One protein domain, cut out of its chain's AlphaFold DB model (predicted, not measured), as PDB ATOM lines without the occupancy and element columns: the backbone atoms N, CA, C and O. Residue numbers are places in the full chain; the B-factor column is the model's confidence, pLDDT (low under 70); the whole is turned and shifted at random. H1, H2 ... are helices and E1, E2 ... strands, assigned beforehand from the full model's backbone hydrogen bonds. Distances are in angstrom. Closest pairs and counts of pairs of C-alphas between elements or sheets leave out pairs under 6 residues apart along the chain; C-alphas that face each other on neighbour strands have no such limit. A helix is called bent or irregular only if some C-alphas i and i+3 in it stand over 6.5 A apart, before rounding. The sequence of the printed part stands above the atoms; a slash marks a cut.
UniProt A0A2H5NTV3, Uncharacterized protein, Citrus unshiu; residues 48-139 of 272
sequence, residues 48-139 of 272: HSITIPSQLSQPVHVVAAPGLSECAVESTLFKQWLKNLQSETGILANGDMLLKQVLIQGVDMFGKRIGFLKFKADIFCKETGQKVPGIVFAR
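What this domain is: This is residues 48 to 139 of the 272 residues of an uncharacterized protein of Citrus unshiu (UniProt A0A2H5NTV3). A twisted sheet of five strands curls round one helix, H1, which lies over one of its faces. Two long, bent strands, E3 and E4, form a hairpin that runs along the length of the domain, with the short strand E2 beside E3, the short edge strand E1 beside E2, and the short E5 beside E4. The printed part has 92 residues with one named helix and five named strands, in the order E1 E2 H1 E3 E4 E5; the class is mixed, helices and strands. The sheet is mixed, in the order E1 E2 E3 E4 E5. The whole is compact, with a radius of gyration of the C-alphas of 13.2 A, yet elongated, spanning 43 by 26 by 22 A.

How they stand to each other: E1, residues 48 to 50, is an edge strand and forms a hairpin with E2, residues 60 to 64; N 48 and O 62 are 2.8 A apart, within hydrogen-bond range. E2 is the parallel neighbour of E3, residues 97 to 110, at 28 degrees, with N 102 and O 61 at 2.8 A. Between these two in the chain comes H1, residues 76 to 85; E2, H1 and E3 are a strand-helix-strand unit, two parallel neighbour strands with a helix between, and its crossover is left-handed. E3 forms a hairpin with E4, residues 113 to 125, antiparallel at 164 degrees, with N 103 and O 120 at 2.8 A. E3 bends by 68 degrees at residue 100 and E4 by 60 degrees at residue 116. E5, residues 135 to 138, is the other edge strand, antiparallel to E4, with N 119 and O 136 at 2.9 A. E3, E4 and E5 are a meander, each strand the antiparallel neighbour of the one before. H1 is on the sheet, and the two make two layers, a helix on one face of a sheet. The closest C-alphas of H1 and E5 are those of Leu 77 and Ala 138, 5.9 A apart. In H1 every O i to N i+4 pair is within hydrogen-bond range. E1 and E5 are apart.

Where its parts are: E1 begins at C-alpha 48, (365.922, 315.215, 199.052). E2 is 13.2 A long from first to last C-alpha, and H1 is 14.1 A. E3 is 33.7 A long and begins at C-alpha 97, (368.942, 327.753, 215.504); E4 is 34.1 A. E5, four residues, ends at C-alpha 138, (355.812, 330.907, 199.518).

The domain as a whole: The two C-alphas farthest apart are those of Gly 111 and Glu 127, 44.2 A. The printed part has no cut. The links E2 to H1 and H1 to E3 are long, with 11 residues each. The mean pLDDT of the printed part is 89.2, and residues 69 to 70 are under 70.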
ATOM      1  N   HIS A  48     364.763 314.508 199.578       84.88
ATOM      2  CA  HIS A  48     365.922 315.215 199.052       84.88
ATOM      3  C   HIS A  48     366.748 315.765 200.222       84.88
ATOM      4  O   HIS A  48     366.179 316.261 201.190       84.88
ATOM      5  N   SER A  49     368.079 315.694 200.168       87.62
ATOM      6  CA  SER A  49     368.943 316.256 201.219       87.62
ATOM      7  C   SER A  49     369.623 317.526 200.735       87.62
ATOM      8  O   SER A  49     370.240 317.525 199.674       87.62
ATOM      9  N   ILE A  50     369.564 318.578 201.547       88.62
ATOM     10  CA  ILE A  50     370.281 319.835 201.309       88.62
ATOM     11  C   ILE A  50     371.329 320.062 202.401       88.62
ATOM     12  O   ILE A  50     371.121 319.729 203.570       88.62
ATOM     13  N   THR A  51     372.449 320.669 202.021       86.88
ATOM     14  CA  THR A  51     373.502 321.074 202.957       86.88
ATOM     15  C   THR A  51     373.407 322.570 203.212       86.88
ATOM     16  O   THR A  51     373.322 323.356 202.270       86.88
ATOM     17  N   ILE A  52     373.452 322.963 204.482       87.00
ATOM     18  CA  ILE A  52     373.457 324.365 204.907       87.00
ATOM     19  C   ILE A  52     374.853 324.688 205.459       87.00
ATOM     20  O   ILE A  52     375.358 323.911 206.273       87.00
ATOM     21  N   PRO A  53     375.494 325.811 205.077       84.50
ATOM     22  CA  PRO A  53     376.844 326.160 205.527       84.50
ATOM     23  C   PRO A  53     376.999 326.226 207.051       84.50
ATOM     24  O   PRO A  53     378.039 325.845 207.577       84.50
ATOM     25  N   SER A  54     375.962 326.645 207.782       80.56
ATOM     26  CA  SER A  54     375.972 326.680 209.253       80.56
ATOM     27  C   SER A  54     375.742 325.310 209.918       80.56
ATOM     28  O   SER A  54     375.771 325.208 211.145       80.56
ATOM     29  N   GLN A  55     375.497 324.250 209.134       83.62
ATOM     30  CA  GLN A  55     375.113 322.906 209.595       83.62
ATOM     31  C   GLN A  55     375.798 321.798 208.764       83.62
ATOM     32  O   GLN A  55     375.194 320.776 208.456       83.62
ATOM     33  N   LEU A  56     377.074 321.969 208.397       79.62
ATOM     34  CA  LEU A  56     377.802 321.031 207.516       79.62
ATOM     35  C   LEU A  56     377.817 319.569 208.001       79.62
ATOM     36  O   LEU A  56     377.928 318.655 207.190       79.62
ATOM     37  N   SER A  57     377.714 319.340 209.311       79.25
ATOM     38  CA  SER A  57     377.713 318.005 209.919       79.25
ATOM     39  C   SER A  57     376.330 317.348 210.000       79.25
ATOM     40  O   SER A  57     376.244 316.176 210.367       79.25
ATOM     41  N   GLN A  58     375.248 318.069 209.685       82.00
ATOM     42  CA  GLN A  58     373.868 317.583 209.773       82.00
ATOM     43  C   GLN A  58     373.071 318.040 208.540       82.00
ATOM     44  O   GLN A  58     372.595 319.175 208.514       82.00
ATOM     45  N   PRO A  59     372.920 317.190 207.503       86.00
ATOM     46  CA  PRO A  59     372.137 317.547 206.326       86.00
ATOM     47  C   PRO A  59     370.657 317.717 206.685       86.00
ATOM     48  O   PRO A  59     370.113 316.986 207.513       86.00
ATOM     49  N   VAL A  60     369.995 318.665 206.024       90.94
ATOM     50  CA  VAL A  60     368.560 318.907 206.192       90.94
ATOM     51  C   VAL A  60     367.794 318.051 205.199       90.94
ATOM     52  O   VAL A  60     368.045 318.102 203.995       90.94
ATOM     53  N   HIS A  61     366.821 317.297 205.697       90.81
ATOM     54  CA  HIS A  61     365.955 316.487 204.849       90.81
ATOM     55  C   HIS A  61     364.745 317.294 204.384       90.81
ATOM     56  O   HIS A  61     363.984 317.818 205.195       90.81
ATOM     57  N   VAL A  62     364.535 317.364 203.078       91.88
ATOM     58  CA  VAL A  62     363.335 317.913 202.454       91.88
ATOM     59  C   VAL A  62     362.480 316.750 201.975       91.88
ATOM     60  O   VAL A  62     362.900 315.963 201.132       91.88
ATOM     61  N   VAL A  63     361.286 316.622 202.538       91.19
ATOM     62  CA  VAL A  63     360.365 315.514 202.285       91.19
ATOM     63  C   VAL A  63     359.124 316.058 201.597       91.19
ATOM     64  O   VAL A  63     358.517 317.015 202.081       91.19
ATOM     65  N   ALA A  64     358.728 315.458 200.481       88.81
ATOM     66  CA  ALA A  64     357.484 315.801 199.807       88.81
ATOM     67  C   ALA A  64     356.325 314.927 200.306       88.81
ATOM     68  O   ALA A  64     356.475 313.712 200.462       88.81
ATOM     69  N   ALA A  65     355.157 315.533 200.545       85.88
ATOM     70  CA  ALA A  65     353.942 314.770 200.811       85.88
ATOM     71  C   ALA A  65     353.606 313.834 199.623       85.88
ATOM     72  O   ALA A  65     353.940 314.154 198.476       85.88
ATOM     73  N   PRO A  66     352.940 312.686 199.866       81.69
ATOM     74  CA  PRO A  66     352.615 311.728 198.811       81.69
ATOM     75  C   PRO A  66     351.885 312.376 197.627       81.69
ATOM     76  O   PRO A  66     350.903 313.092 197.813       81.69
ATOM     77  N   GLY A  67     352.356 312.104 196.408       74.81
ATOM     78  CA  GLY A  67     351.770 312.636 195.172       74.81
ATOM     79  C   GLY A  67     352.313 313.997 194.717       74.81
ATOM     80  O   GLY A  67     351.875 314.490 193.679       74.81
ATOM     81  N   LEU A  68     353.267 314.593 195.441       76.81
ATOM     82  CA  LEU A  68     353.957 315.820 195.028       76.81
ATOM     83  C   LEU A  68     355.293 315.523 194.326       76.81
ATOM     84  O   LEU A  68     355.948 314.521 194.590       76.81
ATOM     85  N   SER A  69     355.685 316.424 193.423       68.25
ATOM     86  CA  SER A  69     356.937 316.361 192.655       68.25
ATOM     87  C   SER A  69     358.116 316.983 193.418       68.25
ATOM     88  O   SER A  69     357.938 317.953 194.157       68.25
ATOM     89  N   GLU A  70     359.339 316.491 193.180       69.12
ATOM     90  CA  GLU A  70     360.590 317.041 193.742       69.12
ATOM     91  C   GLU A  70     360.923 318.459 193.244       69.12
ATOM     92  O   GLU A  70     361.778 319.137 193.816       69.12
ATOM     93  N   CYS A  71     360.229 318.953 192.210       77.25
ATOM     94  CA  CYS A  71     360.486 320.269 191.616       77.25
ATOM     95  C   CYS A  71     360.329 321.447 192.597       77.25
ATOM     96  O   CYS A  71     360.813 322.545 192.314       77.25
ATOM     97  N   ALA A  72     359.693 321.227 193.751       85.06
ATOM     98  CA  ALA A  72     359.559 322.213 194.816       85.06
ATOM     99  C   ALA A  72     360.910 322.688 195.377       85.06
ATOM    100  O   ALA A  72     361.081 323.890 195.573       85.06
ATOM    101  N   VAL A  73     361.874 321.782 195.593       86.88
ATOM    102  CA  VAL A  73     363.192 322.129 196.170       86.88
ATOM    103  C   VAL A  73     363.999 323.005 195.214       86.88
ATOM    104  O   VAL A  73     364.658 323.959 195.620       86.88
ATOM    105  N   GLU A  74     363.879 322.727 193.917       87.62
ATOM    106  CA  GLU A  74     364.579 323.473 192.873       87.62
ATOM    107  C   GLU A  74     363.915 324.807 192.514       87.62
ATOM    108  O   GLU A  74     364.494 325.601 191.761       87.62
ATOM    109  N   SER A  75     362.726 325.069 193.060       90.38
ATOM    110  CA  SER A  75     361.959 326.279 192.790       90.38
ATOM    111  C   SER A  75     362.666 327.538 193.291       90.38
ATOM    112  O   SER A  75     363.373 327.540 194.302       90.38
ATOM    113  N   THR A  76     362.427 328.655 192.602       91.25
ATOM    114  CA  THR A  76     362.906 329.972 193.040       91.25
ATOM    115  C   THR A  76     362.346 330.345 194.410       91.25
ATOM    116  O   THR A  76     363.065 330.935 195.205       91.25
ATOM    117  N   LEU A  77     361.102 329.950 194.703       92.81
ATOM    118  CA  LEU A  77     360.430 330.191 195.981       92.81
ATOM    119  C   LEU A  77     361.170 329.519 197.145       92.81
ATOM    120  O   LEU A  77     361.541 330.176 198.115       92.81
ATOM    121  N   PHE A  78     361.459 328.220 197.025       92.50
ATOM    122  CA  PHE A  78     362.173 327.480 198.064       92.50
ATOM    123  C   PHE A  78     363.604 327.993 198.250       92.50
ATOM    124  O   PHE A  78     364.044 328.229 199.376       92.50
ATOM    125  N   LYS A  79     364.323 328.214 197.142       92.31
ATOM    126  CA  LYS A  79     365.697 328.733 197.164       92.31
ATOM    127  C   LYS A  79     365.774 330.122 197.794       92.31
ATOM    128  O   LYS A  79     366.687 330.373 198.578       92.31
ATOM    129  N   GLN A  80     364.824 331.004 197.486       91.56
ATOM    130  CA  GLN A  80     364.771 332.341 198.072       91.56
ATOM    131  C   GLN A  80     364.458 332.282 199.569       91.56
ATOM    132  O   GLN A  80     365.158 332.921 200.351       91.56
ATOM    133  N   TRP A  81     363.485 331.467 199.987       92.56
ATOM    134  CA  TRP A  81     363.208 331.244 201.409       92.56
ATOM    135  C   TRP A  81     364.449 330.738 202.156       92.56
ATOM    136  O   TRP A  81     364.827 331.299 203.184       92.56
ATOM    137  N   LEU A  82     365.126 329.722 201.614       92.38
ATOM    138  CA  LEU A  82     366.327 329.152 202.219       92.38
ATOM    139  C   LEU A  82     367.465 330.181 202.287       92.38
ATOM    140  O   LEU A  82     368.179 330.244 203.287       92.38
ATOM    141  N   LYS A  83     367.630 331.014 201.252       91.62
ATOM    142  CA  LYS A  83     368.587 332.130 201.250       91.62
ATOM    143  C   LYS A  83     368.261 333.151 202.344       91.62
ATOM    144  O   LYS A  83     369.164 333.534 203.080       91.62
ATOM    145  N   ASN A  84     366.996 333.548 202.488       89.38
ATOM    146  CA  ASN A  84     366.552 334.495 203.518       89.38
ATOM    147  C   ASN A  84     366.758 333.936 204.932       89.38
ATOM    148  O   ASN A  84     367.120 334.667 205.844       89.38
ATOM    149  N   LEU A  85     366.585 332.627 205.116       90.38
ATOM    150  CA  LEU A  85     366.836 331.957 206.391       90.38
ATOM    151  C   LEU A  85     368.310 332.060 206.836       90.38
ATOM    152  O   LEU A  85     368.588 332.066 208.034       90.38
ATOM    153  N   GLN A  86     369.227 332.126 205.864       91.00
ATOM    154  CA  GLN A  86     370.686 332.158 206.030       91.00
ATOM    155  C   GLN A  86     371.294 333.564 205.892       91.00
ATOM    156  O   GLN A  86     372.516 333.695 205.965       91.00
ATOM    157  N   SER A  87     370.488 334.597 205.627       90.12
ATOM    158  CA  SER A  87     370.990 335.969 205.512       90.12
ATOM    159  C   SER A  87     371.497 336.480 206.863       90.12
ATOM    160  O   SER A  87     371.242 335.869 207.896       90.12
ATOM    161  N   GLU A  88     372.167 337.632 206.875       87.19
ATOM    162  CA  GLU A  88     372.674 338.271 208.102       87.19
ATOM    163  C   GLU A  88     371.576 338.552 209.144       87.19
ATOM    164  O   GLU A  88     371.835 338.528 210.342       87.19
ATOM    165  N   THR A  89     370.339 338.786 208.695       84.75
ATOM    166  CA  THR A  89     369.157 338.999 209.547       84.75
ATOM    167  C   THR A  89     368.278 337.751 209.679       84.75
ATOM    168  O   THR A  89     367.226 337.789 210.320       84.75
ATOM    169  N   GLY A  90     368.682 336.642 209.057       87.94
ATOM    170  CA  GLY A  90     367.946 335.388 209.020       87.94
ATOM    171  C   GLY A  90     368.029 334.615 210.335       87.94
ATOM    172  O   GLY A  90     368.978 334.727 211.106       87.94
ATOM    173  N   ILE A  91     367.040 333.754 210.585       89.44
ATOM    174  CA  ILE A  91     366.952 332.986 211.838       89.44
ATOM    175  C   ILE A  91     368.124 332.007 212.045       89.44
ATOM    176  O   ILE A  91     368.383 331.608 213.175       89.44
ATOM    177  N   LEU A  92     368.844 331.612 210.985       91.00
ATOM    178  CA  LEU A  92     370.028 330.750 211.092       91.00
ATOM    179  C   LEU A  92     371.355 331.524 211.174       91.00
ATOM    180  O   LEU A  92     372.393 330.872 211.297       91.00
ATOM    181  N   ALA A  93     371.345 332.861 211.111       89.00
ATOM    182  CA  ALA A  93     372.553 333.689 210.997       89.00
ATOM    183  C   ALA A  93     373.554 333.454 212.137       89.00
ATOM    184  O   ALA A  93     374.737 333.224 211.901       89.00
ATOM    185  N   ASN A  94     373.057 333.440 213.375       87.88
ATOM    186  CA  ASN A  94     373.896 333.389 214.574       87.88
ATOM    187  C   ASN A  94     374.264 331.962 214.996       87.88
ATOM    188  O   ASN A  94     375.014 331.758 215.941       87.88
ATOM    189  N   GLY A  95     373.728 330.948 214.311       87.31
ATOM    190  CA  GLY A  95     373.984 329.549 214.636       87.31
ATOM    191  C   GLY A  95     373.228 329.012 215.858       87.31
ATOM    192  O   GLY A  95     373.341 327.816 216.116       87.31
ATOM    193  N   ASP A  96     372.415 329.813 216.550       91.12
ATOM    194  CA  ASP A  96     371.609 329.385 217.714       91.12
ATOM    195  C   ASP A  96     370.434 328.473 217.337       91.12
ATOM    196  O   ASP A  96     369.846 327.786 218.174       91.12
ATOM    197  N   MET A  97     370.088 328.462 216.053       93.62
ATOM    198  CA  MET A  97     368.942 327.753 215.504       93.62
ATOM    199  C   MET A  97     369.399 326.625 214.580       93.62
ATOM    200  O   MET A  97     370.450 326.686 213.934       93.62
ATOM    201  N   LEU A  98     368.598 325.566 214.524       92.94
ATOM    202  CA  LEU A  98     368.862 324.356 213.755       92.94
ATOM    203  C   LEU A  98     367.635 324.005 212.918       92.94
ATOM    204  O   LEU A  98     366.569 323.742 213.470       92.94
ATOM    205  N   LEU A  99     367.794 323.955 211.596       94.69
ATOM    206  CA  LEU A  99     366.765 323.462 210.683       94.69
ATOM    207  C   LEU A  99     366.997 321.962 210.486       94.69
ATOM    208  O   LEU A  99     368.028 321.576 209.964       94.69
ATOM    209  N   LYS A 100     366.067 321.105 210.907       92.44
ATOM    210  CA  LYS A 100     366.240 319.643 210.801       92.44
ATOM    211  C   LYS A 100     365.580 319.051 209.564       92.44
ATOM    212  O   LYS A 100     366.102 318.123 208.952       92.44
ATOM    213  N   GLN A 101     364.403 319.561 209.226       93.44
ATOM    214  CA  GLN A 101     363.586 319.011 208.156       93.44
ATOM    215  C   GLN A 101     362.713 320.094 207.532       93.44
ATOM    216  O   GLN A 101     362.311 321.046 208.201       93.44
ATOM    217  N   VAL A 102     362.374 319.909 206.261       94.88
ATOM    218  CA  VAL A 102     361.279 320.617 205.608       94.88
ATOM    219  C   VAL A 102     360.296 319.606 205.028       94.88
ATOM    220  O   VAL A 102     360.686 318.720 204.281       94.88
ATOM    221  N   LEU A 103     359.015 319.743 205.354       94.12
ATOM    222  CA  LEU A 103     357.926 318.950 204.792       94.12
ATOM    223  C   LEU A 103     357.141 319.795 203.786       94.12
ATOM    224  O   LEU A 103     356.404 320.697 204.191       94.12
ATOM    225  N   ILE A 104     357.258 319.490 202.494       94.50
ATOM    226  CA  ILE A 104     356.445 320.107 201.443       94.50
ATOM    227  C   ILE A 104     355.023 319.557 201.530       94.50
ATOM    228  O   ILE A 104     354.801 318.353 201.408       94.50
ATOM    229  N   GLN A 105     354.062 320.448 201.758       93.75
ATOM    230  CA  GLN A 105     352.655 320.112 201.985       93.75
ATOM    231  C   GLN A 105     351.786 320.331 200.747       93.75
ATOM    232  O   GLN A 105     350.755 319.679 200.615       93.75
ATOM    233  N   GLY A 106     352.168 321.251 199.859       92.81
ATOM    234  CA  GLY A 106     351.394 321.558 198.660       92.81
ATOM    235  C   GLY A 106     352.178 322.396 197.662       92.81
ATOM    236  O   GLY A 106     353.020 323.208 198.048       92.81
ATOM    237  N   VAL A 107     351.895 322.170 196.382       92.56
ATOM    238  CA  VAL A 107     352.487 322.878 195.247       92.56
ATOM    239  C   VAL A 107     351.366 323.214 194.275       92.56
ATOM    240  O   VAL A 107     350.696 322.308 193.780       92.56
ATOM    241  N   ASP A 108     351.201 324.494 193.970       92.38
ATOM    242  CA  ASP A 108     350.268 324.970 192.953       92.38
ATOM    243  C   ASP A 108     351.046 325.413 191.715       92.38
ATOM    244  O   ASP A 108     351.990 326.203 191.801       92.38
ATOM    245  N   MET A 109     350.660 324.897 190.547       89.62
ATOM    246  CA  MET A 109     351.356 325.135 189.281       89.62
ATOM    247  C   MET A 109     350.628 326.183 188.438       89.62
ATOM    248  O   MET A 109     349.451 326.027 188.123       89.62
ATOM    249  N   PHE A 110     351.351 327.206 187.986       88.38
ATOM    250  CA  PHE A 110     350.899 328.181 186.991       88.38
ATOM    251  C   PHE A 110     351.585 327.882 185.657       88.38
ATOM    252  O   PHE A 110     352.708 328.318 185.376       88.38
ATOM    253  N   GLY A 111     350.924 327.058 184.843       87.94
ATOM    254  CA  GLY A 111     351.528 326.480 183.647       87.94
ATOM    255  C   GLY A 111     352.723 325.602 184.020       87.94
ATOM    256  O   GLY A 111     352.572 324.591 184.698       87.94
ATOM    257  N   LYS A 112     353.926 325.990 183.584       87.06
ATOM    258  CA  LYS A 112     355.172 325.253 183.871       87.06
ATOM    259  C   LYS A 112     355.892 325.718 185.142       87.06
ATOM    260  O   LYS A 112     356.883 325.106 185.526       87.06
ATOM    261  N   ARG A 113     355.442 326.810 185.765       87.62
ATOM    262  CA  ARG A 113     356.083 327.413 186.941       87.62
ATOM    263  C   ARG A 113     355.326 327.022 188.204       87.62
ATOM    264  O   ARG A 113     354.104 326.935 188.171       87.62
ATOM    265  N   ILE A 114     356.031 326.869 189.318       90.38
ATOM    266  CA  ILE A 114     355.385 326.845 190.633       90.38
ATOM    267  C   ILE A 114     354.893 328.265 190.940       90.38
ATOM    268  O   ILE A 114     355.672 329.216 190.875       90.38
ATOM    269  N   GLY A 115     353.593 328.391 191.200       90.06
ATOM    270  CA  GLY A 115     352.930 329.623 191.614       90.06
ATOM    271  C   GLY A 115     352.924 329.769 193.130       90.06
ATOM    272  O   GLY A 115     353.416 330.770 193.640       90.06
ATOM    273  N   PHE A 116     352.442 328.745 193.840       93.44
ATOM    274  CA  PHE A 116     352.454 328.708 195.303       93.44
ATOM    275  C   PHE A 116     353.126 327.444 195.822       93.44
ATOM    276  O   PHE A 116     353.051 326.371 195.218       93.44
ATOM    277  N   LEU A 117     353.777 327.580 196.970       94.12
ATOM    278  CA  LEU A 117     354.471 326.499 197.643       94.12
ATOM    279  C   LEU A 117     354.187 326.567 199.143       94.12
ATOM    280  O   LEU A 117     354.575 327.515 199.819       94.12
ATOM    281  N   LYS A 118     353.543 325.534 199.686       94.81
ATOM    282  CA  LYS A 118     353.252 325.424 201.116       94.81
ATOM    283  C   LYS A 118     354.109 324.340 201.747       94.81
ATOM    284  O   LYS A 118     354.126 323.204 201.270       94.81
ATOM    285  N   PHE A 119     354.773 324.659 202.849       94.56
ATOM    286  CA  PHE A 119     355.597 323.701 203.574       94.56
ATOM    287  C   PHE A 119     355.732 324.028 205.058       94.56
ATOM    288  O   PHE A 119     355.407 325.118 205.525       94.56
ATOM    289  N   LYS A 120     356.221 323.041 205.807       94.75
ATOM    290  CA  LYS A 120     356.561 323.165 207.219       94.75
ATOM    291  C   LYS A 120     358.056 322.944 207.409       94.75
ATOM    292  O   LYS A 120     358.559 321.877 207.082       94.75
ATOM    293  N   ALA A 121     358.744 323.935 207.945       94.69
ATOM    294  CA  ALA A 121     360.122 323.872 208.383       94.69
ATOM    295  C   ALA A 121     360.191 323.517 209.875       94.69
ATOM    296  O   ALA A 121     359.533 324.121 210.725       94.69
ATOM    297  N   ASP A 122     361.015 322.534 210.194       94.75
ATOM    298  CA  ASP A 122     361.250 322.060 211.545       94.75
ATOM    299  C   ASP A 122     362.524 322.711 212.089       94.75
ATOM    300  O   ASP A 122     363.628 322.186 211.930       94.75
ATOM    301  N   ILE A 123     362.347 323.884 212.705       93.94
ATOM    302  CA  ILE A 123     363.423 324.713 213.263       93.94
ATOM    303  C   ILE A 123     363.423 324.602 214.790       93.94
ATOM    304  O   ILE A 123     362.368 324.694 215.420       93.94
ATOM    305  N   PHE A 124     364.600 324.425 215.384       94.44
ATOM    306  CA  PHE A 124     364.790 324.257 216.824       94.44
ATOM    307  C   PHE A 124     365.855 325.211 217.361       94.44
ATOM    308  O   PHE A 124     366.911 325.356 216.749       94.44
ATOM    309  N   CYS A 125     365.610 325.796 218.531       93.50
ATOM    310  CA  CYS A 125     366.647 326.471 219.308       93.50
ATOM    311  C   CYS A 125     367.601 325.419 219.893       93.50
ATOM    312  O   CYS A 125     367.152 324.459 220.525       93.50
ATOM    313  N   LYS A 126     368.909 325.574 219.669       91.19
ATOM    314  CA  LYS A 126     369.925 324.612 220.123       91.19
ATOM    315  C   LYS A 126     370.055 324.570 221.643       91.19
ATOM    316  O   LYS A 126     370.267 323.493 222.185       91.19
ATOM    317  N   GLU A 127     369.897 325.709 222.314       93.12
ATOM    318  CA  GLU A 127     370.024 325.805 223.773       93.12
ATOM    319  C   GLU A 127     368.840 325.165 224.500       93.12
ATOM    320  O   GLU A 127     369.015 324.359 225.408       93.12
ATOM    321  N   THR A 128     367.616 325.511 224.091       94.38
ATOM    322  CA  THR A 128     366.397 325.090 224.798       94.38
ATOM    323  C   THR A 128     365.797 323.799 224.246       94.38
ATOM    324  O   THR A 128     364.927 323.201 224.877       94.38
ATOM    325  N   GLY A 129     366.192 323.390 223.037       92.81
ATOM    326  CA  GLY A 129     365.558 322.299 222.296       92.81
ATOM    327  C   GLY A 129     364.128 322.608 221.837       92.81
ATOM    328  O   GLY A 129     363.471 321.732 221.268       92.81
ATOM    329  N   GLN A 130     363.622 323.824 222.070       93.50
ATOM    330  CA  GLN A 130     362.258 324.200 221.714       93.50
ATOM    331  C   GLN A 130     362.111 324.423 220.211       93.50
ATOM    332  O   GLN A 130     362.998 324.959 219.542       93.50
ATOM    333  N   LYS A 131     360.954 324.017 219.687       93.06
ATOM    334  CA  LYS A 131     360.595 324.181 218.280       93.06
ATOM    335  C   LYS A 131     360.032 325.576 218.024       93.06
ATOM    336  O   LYS A 131     359.120 326.011 218.724       93.06
ATOM    337  N   VAL A 132     360.523 326.228 216.980       89.12
ATOM    338  CA  VAL A 132     360.020 327.517 216.494       89.12
ATOM    339  C   VAL A 132     358.904 327.272 215.467       89.12
ATOM    340  O   VAL A 132     358.972 326.292 214.715       89.12
ATOM    341  N   PRO A 133     357.859 328.121 215.400       84.00
ATOM    342  CA  PRO A 133     356.895 328.073 214.307       84.00
ATOM    343  C   PRO A 133     357.597 328.162 212.946       84.00
ATOM    344  O   PRO A 133     358.371 329.078 212.696       84.00
ATOM    345  N   GLY A 134     357.313 327.211 212.058       88.38
ATOM    346  CA  GLY A 134     357.940 327.133 210.737       88.38
ATOM    347  C   GLY A 134     356.937 326.826 209.636       88.38
ATOM    348  O   GLY A 134     357.219 326.028 208.756       88.38
ATOM    349  N   ILE A 135     355.729 327.385 209.702       91.19
ATOM    350  CA  ILE A 135     354.768 327.266 208.597       91.19
ATOM    351  C   ILE A 135     355.128 328.314 207.549       91.19
ATOM    352  O   ILE A 135     355.253 329.491 207.880       91.19
ATOM    353  N   VAL A 136     355.282 327.880 206.299       92.81
ATOM    354  CA  VAL A 136     355.647 328.742 205.177       92.81
ATOM    355  C   VAL A 136     354.672 328.536 204.026       92.81
ATOM    356  O   VAL A 136     354.367 327.412 203.624       92.81
ATOM    357  N   PHE A 137     354.196 329.649 203.495       93.38
ATOM    358  CA  PHE A 137     353.442 329.790 202.270       93.38
ATOM    359  C   PHE A 137     354.231 330.729 201.358       93.38
ATOM    360  O   PHE A 137     354.164 331.946 201.485       93.38
ATOM    361  N   ALA A 138     355.033 330.150 200.473       92.31
ATOM    362  CA  ALA A 138     355.812 330.907 199.518       92.31
ATOM    363  C   ALA A 138     354.979 331.182 198.259       92.31
ATOM    364  O   ALA A 138     354.428 330.273 197.633       92.31
ATOM    365  N   ARG A 139     354.899 332.460 197.915       91.38
ATOM    366  CA  ARG A 139     354.173 333.062 196.795       91.38
ATOM    367  C   ARG A 139     355.131 333.847 195.900       91.38
ATOM    368  O   ARG A 139     354.929 333.921 194.688       91.38
TER     369      ARG A 139